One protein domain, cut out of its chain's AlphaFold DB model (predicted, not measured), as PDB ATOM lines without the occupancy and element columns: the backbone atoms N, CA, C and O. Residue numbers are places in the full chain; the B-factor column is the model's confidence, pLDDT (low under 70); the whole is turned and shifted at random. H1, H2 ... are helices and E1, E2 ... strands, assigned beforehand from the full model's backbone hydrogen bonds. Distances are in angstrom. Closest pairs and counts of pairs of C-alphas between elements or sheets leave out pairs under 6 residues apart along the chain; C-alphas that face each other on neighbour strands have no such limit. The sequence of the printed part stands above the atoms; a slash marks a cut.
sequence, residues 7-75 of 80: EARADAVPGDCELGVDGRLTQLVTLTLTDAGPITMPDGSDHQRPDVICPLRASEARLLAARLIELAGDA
ATOM      1  N   GLU A   7      28.505  30.272  44.331       70.81
ATOM      2  CA  GLU A   7      28.136  29.919  42.957       70.81
ATOM      3  C   GLU A   7      26.662  29.516  42.894       70.81
ATOM      4  O   GLU A   7      26.178  28.725  43.699       70.81
ATOM      5  N   ALA A   8      25.940  30.074  41.923       76.44
ATOM      6  CA  ALA A   8      24.593  29.652  41.573       76.44
ATOM      7  C   ALA A   8      24.613  29.170  40.124       76.44
ATOM      8  O   ALA A   8      24.985  29.924  39.222       76.44
ATOM      9  N   ARG A   9      24.217  27.918  39.899       81.75
ATOM     10  CA  ARG A   9      24.218  27.290  38.577       81.75
ATOM     11  C   ARG A   9      22.870  26.644  38.296       81.75
ATOM     12  O   ARG A   9      22.292  26.011  39.171       81.75
ATOM     13  N   ALA A  10      22.385  26.800  37.069       81.81
ATOM     14  CA  ALA A  10      21.191  26.126  36.581       81.81
ATOM     15  C   ALA A  10      21.559  25.267  35.368       81.81
ATOM     16  O   ALA A  10      22.069  25.790  34.377       81.81
ATOM     17  N   ASP A  11      21.285  23.967  35.441       85.56
ATOM     18  CA  ASP A  11      21.571  23.008  34.376       85.56
ATOM     19  C   ASP A  11      20.310  22.250  33.970       85.56
ATOM     20  O   ASP A  11      19.494  21.865  34.805       85.56
ATOM     21  N   ALA A  12      20.162  21.984  32.675       79.44
ATOM     22  CA  ALA A  12      19.193  21.015  32.183       79.44
ATOM     23  C   ALA A  12      19.911  19.673  31.996       79.44
ATOM     24  O   ALA A  12      20.662  19.504  31.032       79.44
ATOM     25  N   VAL A  13      19.714  18.734  32.924       75.81
ATOM     26  CA  VAL A  13      20.285  17.383  32.828       75.81
ATOM     27  C   VAL A  13      19.299  16.479  32.081       75.81
ATOM     28  O   VAL A  13      18.165  16.309  32.539       75.81
ATOM     29  N   PRO A  14      19.682  15.885  30.935       67.94
ATOM     30  CA  PRO A  14      18.805  14.966  30.215       67.94
ATOM     31  C   PRO A  14      18.380  13.794  31.109       67.94
ATOM     32  O   PRO A  14      19.235  13.088  31.638       67.94
ATOM     33  N   GLY A  15      17.070  13.572  31.249       72.06
ATOM     34  CA  GLY A  15      16.510  12.450  32.016       72.06
ATOM     35  C   GLY A  15      15.806  12.838  33.319       72.06
ATOM     36  O   GLY A  15      14.946  12.080  33.766       72.06
ATOM     37  N   ASP A  16      16.077  14.025  33.869       82.75
ATOM     38  CA  ASP A  16      15.321  14.552  35.010       82.75
ATOM     39  C   ASP A  16      13.991  15.136  34.525       82.75
ATOM     40  O   ASP A  16      13.907  16.276  34.067       82.75
ATOM     41  N   CYS A  17      12.934  14.328  34.597       86.62
ATOM     42  CA  CYS A  17      11.603  14.684  34.122       86.62
ATOM     43  C   CYS A  17      10.543  14.454  35.198       86.62
ATOM     44  O   CYS A  17      10.603  13.495  35.964       86.62
ATOM     45  N   GLU A  18       9.508  15.286  35.182       88.94
ATOM     46  CA  GLU A  18       8.289  15.088  35.962       88.94
ATOM     47  C   GLU A  18       7.135  14.696  35.029       88.94
ATOM     48  O   GLU A  18       6.946  15.312  33.976       88.94
ATOM     49  N   LEU A  19       6.355  13.677  35.408       91.94
ATOM     50  CA  LEU A  19       5.132  13.299  34.697       91.94
ATOM     51  C   LEU A  19       3.944  14.081  35.268       91.94
ATOM     52  O   LEU A  19       3.566  13.898  36.424       91.94
ATOM     53  N   GLY A  20       3.351  14.942  34.445       87.00
ATOM     54  CA  GLY A  20       2.148  15.688  34.791       87.00
ATOM     55  C   GLY A  20       0.900  14.806  34.868       87.00
ATOM     56  O   GLY A  20       0.840  13.713  34.305       87.00
ATOM     57  N   VAL A  21      -0.142  15.320  35.528       87.12
ATOM     58  CA  VAL A  21      -1.469  14.671  35.621       87.12
ATOM     59  C   VAL A  21      -2.161  14.500  34.263       87.12
ATOM     60  O   VAL A  21      -3.048  13.666  34.119       87.12
ATOM     61  N   ASP A  22      -1.747  15.277  33.263       92.31
ATOM     62  CA  ASP A  22      -2.176  15.193  31.866       92.31
ATOM     63  C   ASP A  22      -1.382  14.150  31.053       92.31
ATOM     64  O   ASP A  22      -1.600  14.001  29.851       92.31
ATOM     65  N   GLY A  23      -0.453  13.434  31.692       89.62
ATOM     66  CA  GLY A  23       0.414  12.447  31.055       89.62
ATOM     67  C   GLY A  23       1.584  13.052  30.274       89.62
ATOM     68  O   GLY A  23       2.286  12.318  29.577       89.62
ATOM     69  N   ARG A  24       1.825  14.368  30.362       91.44
ATOM     70  CA  ARG A  24       2.971  15.005  29.699       91.44
ATOM     71  C   ARG A  24       4.225  14.942  30.560       91.44
ATOM     72  O   ARG A  24       4.204  15.282  31.739       91.44
ATOM     73  N   LEU A  25       5.341  14.571  29.934       90.00
ATOM     74  CA  LEU A  25       6.665  14.668  30.543       90.00
ATOM     75  C   LEU A  25       7.195  16.095  30.415       90.00
ATOM     76  O   LEU A  25       7.288  16.637  29.312       90.00
ATOM     77  N   THR A  26       7.558  16.686  31.547       89.00
ATOM     78  CA  THR A  26       8.195  18.001  31.619       89.00
ATOM     79  C   THR A  26       9.642  17.827  32.042       89.00
ATOM     80  O   THR A  26       9.909  17.279  33.106       89.00
ATOM     81  N   GLN A  27      10.569  18.309  31.215       89.12
ATOM     82  CA  GLN A  27      11.990  18.361  31.554       89.12
ATOM     83  C   GLN A  27      12.215  19.350  32.704       89.12
ATOM     84  O   GLN A  27      11.756  20.498  32.647       89.12
ATOM     85  N   LEU A  28      12.937  18.903  33.725       90.19
ATOM     86  CA  LEU A  28      13.312  19.704  34.880       90.19
ATOM     87  C   LEU A  28      14.664  20.388  34.648       90.19
ATOM     88  O   LEU A  28      15.498  19.941  33.855       90.19
ATOM     89  N   VAL A  29      14.837  21.505  35.343       88.31
ATOM     90  CA  VAL A  29      16.066  22.284  35.452       88.31
ATOM     91  C   VAL A  29      16.573  22.124  36.875       88.31
ATOM     92  O   VAL A  29      15.850  22.417  37.824       88.31
ATOM     93  N   THR A  30      17.813  21.691  37.030       88.88
ATOM     94  CA  THR A  30      18.450  21.533  38.335       88.88
ATOM     95  C   THR A  30      19.150  22.830  38.703       88.88
ATOM     96  O   THR A  30      20.071  23.264  38.011       88.88
ATOM     97  N   LEU A  31      18.693  23.461  39.782       85.31
ATOM     98  CA  LEU A  31      19.375  24.581  40.415       85.31
ATOM     99  C   LEU A  31      20.319  24.048  41.493       85.31
ATOM    100  O   LEU A  31      19.874  23.347  42.402       85.31
ATOM    101  N   THR A  32      21.581  24.450  41.422       84.75
ATOM    102  CA  THR A  32      22.594  24.214  42.450       84.75
ATOM    103  C   THR A  32      23.034  25.554  43.025       84.75
ATOM    104  O   THR A  32      23.492  26.429  42.286       84.75
ATOM    105  N   LEU A  33      22.888  25.718  44.338       81.44
ATOM    106  CA  LEU A  33      23.419  26.846  45.096       81.44
ATOM    107  C   LEU A  33      24.535  26.331  46.002       81.44
ATOM    108  O   LEU A  33      24.273  25.573  46.939       81.44
ATOM    109  N   THR A  34      25.757  26.763  45.718       76.50
ATOM    110  CA  THR A  34      26.945  26.444  46.505       76.50
ATOM    111  C   THR A  34      27.332  27.653  47.338       76.50
ATOM    112  O   THR A  34      27.605  28.737  46.816       76.50
ATOM    113  N   ASP A  35      27.354  27.447  48.650       72.50
ATOM    114  CA  ASP A  35      27.808  28.412  49.645       72.50
ATOM    115  C   ASP A  35      28.931  27.756  50.455       72.50
ATOM    116  O   ASP A  35      28.694  27.091  51.463       72.50
ATOM    117  N   ALA A  36      30.171  27.904  49.980       63.69
ATOM    118  CA  ALA A  36      31.370  27.401  50.657       63.69
ATOM    119  C   ALA A  36      31.810  28.339  51.803       63.69
ATOM    120  O   ALA A  36      32.965  28.771  51.879       63.69
ATOM    121  N   GLY A  37      30.866  28.711  52.668       64.38
ATOM    122  CA  GLY A  37      31.063  29.612  53.797       64.38
ATOM    123  C   GLY A  37      30.555  29.007  55.111       64.38
ATOM    124  O   GLY A  37      29.546  28.295  55.117       64.38
ATOM    125  N   PRO A  38      31.233  29.266  56.246       69.31
ATOM    126  CA  PRO A  38      30.651  28.977  57.546       69.31
ATOM    127  C   PRO A  38      29.439  29.890  57.781       69.31
ATOM    128  O   PRO A  38      29.491  31.094  57.533       69.31
ATOM    129  N   ILE A  39      28.353  29.314  58.280       73.38
ATOM    130  CA  ILE A  39      27.220  30.040  58.840       73.38
ATOM    131  C   ILE A  39      27.388  30.028  60.343       73.38
ATOM    132  O   ILE A  39      27.414  28.957  60.950       73.38
ATOM    133  N   THR A  40      27.424  31.215  60.931       78.06
ATOM    134  CA  THR A  40      27.344  31.364  62.377       78.06
ATOM    135  C   THR A  40      25.885  31.240  62.807       78.06
ATOM    136  O   THR A  40      25.026  32.039  62.421       78.06
ATOM    137  N   MET A  41      25.589  30.204  63.580       81.38
ATOM    138  CA  MET A  41      24.284  29.976  64.189       81.38
ATOM    139  C   MET A  41      24.035  30.966  65.343       81.38
ATOM    140  O   MET A  41      24.979  31.562  65.864       81.38
ATOM    141  N   PRO A  42      22.780  31.145  65.804       82.00
ATOM    142  CA  PRO A  42      22.471  32.034  66.930       82.00
ATOM    143  C   PRO A  42      23.187  31.685  68.247       82.00
ATOM    144  O   PRO A  42      23.304  32.541  69.119       82.00
ATOM    145  N   ASP A  43      23.654  30.444  68.400       89.69
ATOM    146  CA  ASP A  43      24.446  29.981  69.546       89.69
ATOM    147  C   ASP A  43      25.956  30.272  69.411       89.69
ATOM    148  O   ASP A  43      26.732  29.932  70.304       89.69
ATOM    149  N   GLY A  44      26.371  30.919  68.317       85.44
ATOM    150  CA  GLY A  44      27.758  31.275  68.025       85.44
ATOM    151  C   GLY A  44      28.594  30.146  67.420       85.44
ATOM    152  O   GLY A  44      29.795  30.331  67.233       85.44
ATOM    153  N   SER A  45      27.999  28.987  67.122       84.88
ATOM    154  CA  SER A  45      28.689  27.892  66.438       84.88
ATOM    155  C   SER A  45      28.751  28.108  64.923       84.88
ATOM    156  O   SER A  45      27.790  28.574  64.308       84.88
ATOM    157  N   ASP A  46      29.880  27.749  64.309       84.00
ATOM    158  CA  ASP A  46      30.058  27.815  62.858       84.00
ATOM    159  C   ASP A  46      29.754  26.458  62.214       84.00
ATOM    160  O   ASP A  46      30.362  25.435  62.540       84.00
ATOM    161  N   HIS A  47      28.837  26.459  61.248       76.69
ATOM    162  CA  HIS A  47      28.443  25.281  60.481       76.69
ATOM    163  C   HIS A  47      28.716  25.480  58.994       76.69
ATOM    164  O   HIS A  47      28.483  26.554  58.452       76.69
ATOM    165  N   GLN A  48      29.157  24.431  58.303       76.19
ATOM    166  CA  GLN A  48      29.207  24.452  56.841       76.19
ATOM    167  C   GLN A  48      27.788  24.346  56.284       76.19
ATOM    168  O   GLN A  48      27.043  23.436  56.666       76.19
ATOM    169  N   ARG A  49      27.410  25.259  55.382       72.50
ATOM    170  CA  ARG A  49      26.148  25.121  54.655       72.50
ATOM    171  C   ARG A  49      26.290  23.993  53.632       72.50
ATOM    172  O   ARG A  49      27.246  24.012  52.862       72.50
ATOM    173  N   PRO A  50      25.376  23.013  53.596       76.50
ATOM    174  CA  PRO A  50      25.352  22.072  52.488       76.50
ATOM    175  C   PRO A  50      24.930  22.787  51.199       76.50
ATOM    176  O   PRO A  50      24.136  23.733  51.243       76.50
ATOM    177  N   ASP A  51      25.412  22.289  50.061       81.25
ATOM    178  CA  ASP A  51      24.897  22.687  48.753       81.25
ATOM    179  C   ASP A  51      23.381  22.460  48.698       81.25
ATOM    180  O   ASP A  51      22.869  21.417  49.120       81.25
ATOM    181  N   VAL A  52      22.653  23.431  48.149       82.06
ATOM    182  CA  VAL A  52      21.220  23.284  47.890       82.06
ATOM    183  C   VAL A  52      21.044  22.878  46.438       82.06
ATOM    184  O   VAL A  52      21.343  23.654  45.535       82.06
ATOM    185  N   ILE A  53      20.536  21.664  46.222       85.69
ATOM    186  CA  ILE A  53      20.245  21.115  44.895       85.69
ATOM    187  C   ILE A  53      18.734  20.928  44.784       85.69
ATOM    188  O   ILE A  53      18.134  20.214  45.588       85.69
ATOM    189  N   CYS A  54      18.106  21.580  43.806       86.06
ATOM    190  CA  CYS A  54      16.655  21.564  43.640       86.06
ATOM    191  C   CYS A  54      16.266  21.395  42.163       86.06
ATOM    192  O   CYS A  54      16.592  22.266  41.351       86.06
ATOM    193  N   PRO A  55      15.564  20.306  41.793       89.62
ATOM    194  CA  PRO A  55      14.972  20.178  40.472       89.62
ATOM    195  C   PRO A  55      13.694  21.021  40.396       89.62
ATOM    196  O   PRO A  55      12.823  20.937  41.259       89.62
ATOM    197  N   LEU A  56      13.582  21.837  39.353       90.25
ATOM    198  CA  LEU A  56      12.502  22.799  39.159       90.25
ATOM    199  C   LEU A  56      11.949  22.697  37.745       90.25
ATOM    200  O   LEU A  56      12.690  22.518  36.776       90.25
ATOM    201  N   ARG A  57      10.646  22.919  37.578       91.19
ATOM    202  CA  ARG A  57      10.098  23.204  36.249       91.19
ATOM    203  C   ARG A  57      10.693  24.511  35.740       91.19
ATOM    204  O   ARG A  57      10.966  25.436  36.503       91.19
ATOM    205  N   ALA A  58      10.791  24.659  34.420       86.94
ATOM    206  CA  ALA A  58      11.322  25.883  33.818       86.94
ATOM    207  C   ALA A  58      10.573  27.161  34.263       86.94
ATOM    208  O   ALA A  58      11.170  28.233  34.356       86.94
ATOM    209  N   SER A  59       9.267  27.073  34.540       89.44
ATOM    210  CA  SER A  59       8.481  28.185  35.090       89.44
ATOM    211  C   SER A  59       8.889  28.554  36.516       89.44
ATOM    212  O   SER A  59       8.995  29.737  36.827       89.44
ATOM    213  N   GLU A  60       9.141  27.557  37.359       91.00
ATOM    214  CA  GLU A  60       9.539  27.741  38.757       91.00
ATOM    215  C   GLU A  60      10.962  28.287  38.840       91.00
ATOM    216  O   GLU A  60      11.202  29.248  39.563       91.00
ATOM    217  N   ALA A  61      11.876  27.765  38.017       88.12
ATOM    218  CA  ALA A  61      13.239  28.277  37.904       88.12
ATOM    219  C   ALA A  61      13.261  29.766  37.510       88.12
ATOM    220  O   ALA A  61      13.999  30.554  38.099       88.12
ATOM    221  N   ARG A  62      12.409  30.185  36.559       89.00
ATOM    222  CA  ARG A  62      12.271  31.602  36.175       89.00
ATOM    223  C   ARG A  62      11.728  32.470  37.309       89.00
ATOM    224  O   ARG A  62      12.243  33.564  37.523       89.00
ATOM    225  N   LEU A  63      10.703  31.994  38.017       92.44
ATOM    226  CA  LEU A  63      10.122  32.717  39.150       92.44
ATOM    227  C   LEU A  63      11.150  32.894  40.274       92.44
ATOM    228  O   LEU A  63      11.306  33.991  40.806       92.44
ATOM    229  N   LEU A  64      11.881  31.827  40.597       88.75
ATOM    230  CA  LEU A  64      12.929  31.853  41.607       88.75
ATOM    231  C   LEU A  64      14.059  32.813  41.219       88.75
ATOM    232  O   LEU A  64      14.470  33.620  42.046       88.75
ATOM    233  N   ALA A  65      14.512  32.791  39.962       86.00
ATOM    234  CA  ALA A  65      15.526  33.724  39.475       86.00
ATOM    235  C   ALA A  65      15.083  35.190  39.617       86.00
ATOM    236  O   ALA A  65      15.850  36.012  40.116       86.00
ATOM    237  N   ALA A  66      13.839  35.516  39.246       87.81
ATOM    238  CA  ALA A  66      13.294  36.862  39.426       87.81
ATOM    239  C   ALA A  66      13.293  37.278  40.905       87.81
ATOM    240  O   ALA A  66      13.755  38.366  41.243       87.81
ATOM    241  N   ARG A  67      12.864  36.378  41.799       88.44
ATOM    242  CA  ARG A  67      12.833  36.657  43.235       88.44
ATOM    243  C   ARG A  67      14.226  36.852  43.833       88.44
ATOM    244  O   ARG A  67      14.401  37.709  44.693       88.44
ATOM    245  N   LEU A  68      15.216  36.079  43.388       83.81
ATOM    246  CA  LEU A  68      16.607  36.242  43.820       83.81
ATOM    247  C   LEU A  68      17.183  37.593  43.374       83.81
ATOM    248  O   LEU A  68      17.895  38.223  44.150       83.81
ATOM    249  N   ILE A  69      16.847  38.061  42.166       82.81
ATOM    250  CA  ILE A  69      17.253  39.386  41.671       82.81
ATOM    251  C   ILE A  69      16.640  40.501  42.526       82.81
ATOM    252  O   ILE A  69      17.357  41.415  42.924       82.81
ATOM    253  N   GLU A  70      15.343  40.416  42.839       86.44
ATOM    254  CA  GLU A  70      14.671  41.373  43.731       86.44
ATOM    255  C   GLU A  70      15.357  41.432  45.102       86.44
ATOM    256  O   GLU A  70      15.750  42.502  45.554       86.44
ATOM    257  N   LEU A  71      15.582  40.273  45.726       82.44
ATOM    258  CA  LEU A  71      16.234  40.187  47.035       82.44
ATOM    259  C   LEU A  71      17.673  40.719  47.016       82.44
ATOM    260  O   LEU A  71      18.108  41.330  47.989       82.44
ATOM    261  N   ALA A  72      18.411  40.501  45.926       78.31
ATOM    262  CA  ALA A  72      19.750  41.057  45.759       78.31
ATOM    263  C   ALA A  72      19.731  42.587  45.602       78.31
ATOM    264  O   ALA A  72      20.660  43.250  46.053       78.31
ATOM    265  N   GLY A  73      18.684  43.145  44.984       79.12
ATOM    266  CA  GLY A  73      18.472  44.591  44.886       79.12
ATOM    267  C   GLY A  73      18.058  45.239  46.211       79.12
ATOM    268  O   GLY A  73      18.469  46.363  46.488       79.12
ATOM    269  N   ASP A  74      17.299  44.517  47.037       81.62
ATOM    270  CA  ASP A  74      16.851  44.967  48.362       81.62
ATOM    271  C   ASP A  74      17.916  44.785  49.457       81.62
ATOM    272  O   ASP A  74      17.785  45.336  50.555       81.62
ATOM    273  N   ALA A  75      18.966  43.999  49.194       67.94
ATOM    274  CA  ALA A  75      20.027  43.761  50.159       67.94
ATOM    275  C   ALA A  75      20.726  45.091  50.494       67.94
ATOM    276  O   ALA A  75      21.257  45.748  49.592       67.94
TER     277      ALA A  75
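This is residues 7 to 75 of the 80 residues of an uncharacterized protein of Actinobacteria bacterium (UniProt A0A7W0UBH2). A long, narrow antiparallel ribbon, built along the strand E3, has E1 and E2 on one side of E3 and E6 on the other; the small hairpin E4 and E5 extends it at one end. Helix H1 folds back from E6 over one face of the ribbon, and residues 66 to 75 stick out free. The 69 printed residues hold six named strands and then one helix, E1 E2 E3 E4 E5 E6 H1, of mixed class. The whole is loose, with a radius of gyration of the C-alphas of 15.7 A, and elongated, spanning 50 by 25 by 20 A.

The branched, strongly twisted sheet has E3, residues 25 to 35, antiparallel to three neighbours. E6, residues 52 to 57, pairs with it at 155 degrees, with N 31 and O 54 2.9 A apart, within hydrogen-bond range. On the other side of E3, E1, residues 7 to 11, has N 9 and O 32 within range at 2.9 A. On the same side as E1, E2, residues 17 to 19, forms a hairpin with E3, with N 18 and O 26 within range at 2.9 A. H1, residues 58 to 74, is on this sheet at a height of 12.5 A over it, over E3 and E6, and runs along the strands, at 1 degrees to E3 on the local plane. The closest C-alphas of E3 and H1, those of Val 29 and Ala 58, are 6.2 A apart. In H1 every O i to N i+4 pair is within hydrogen-bond range. E3 runs on into E4, residues 38 to 40, at 75 degrees across a break of 2 residues. E4 forms an antiparallel hairpin with E5, residues 46 to 48, with N 39 and O 47 within range at 2.8 A.

E1 begins at C-alpha 7 (28.136, 29.919, 42.957). E3 measures 31.6 A, E6 16.1 A and E1 12.8 A. H1 measures 24.6 A and ends at C-alpha 74 (16.851, 44.967, 48.362).

The C-alphas farthest apart, those of Gly 23 and Gly 44, are 49.7 A apart. The printed part has no cut, and its links are tight. Mean pLDDT of the printed part is 82.9; residues 14, 36 to 38 and 75 are under 70.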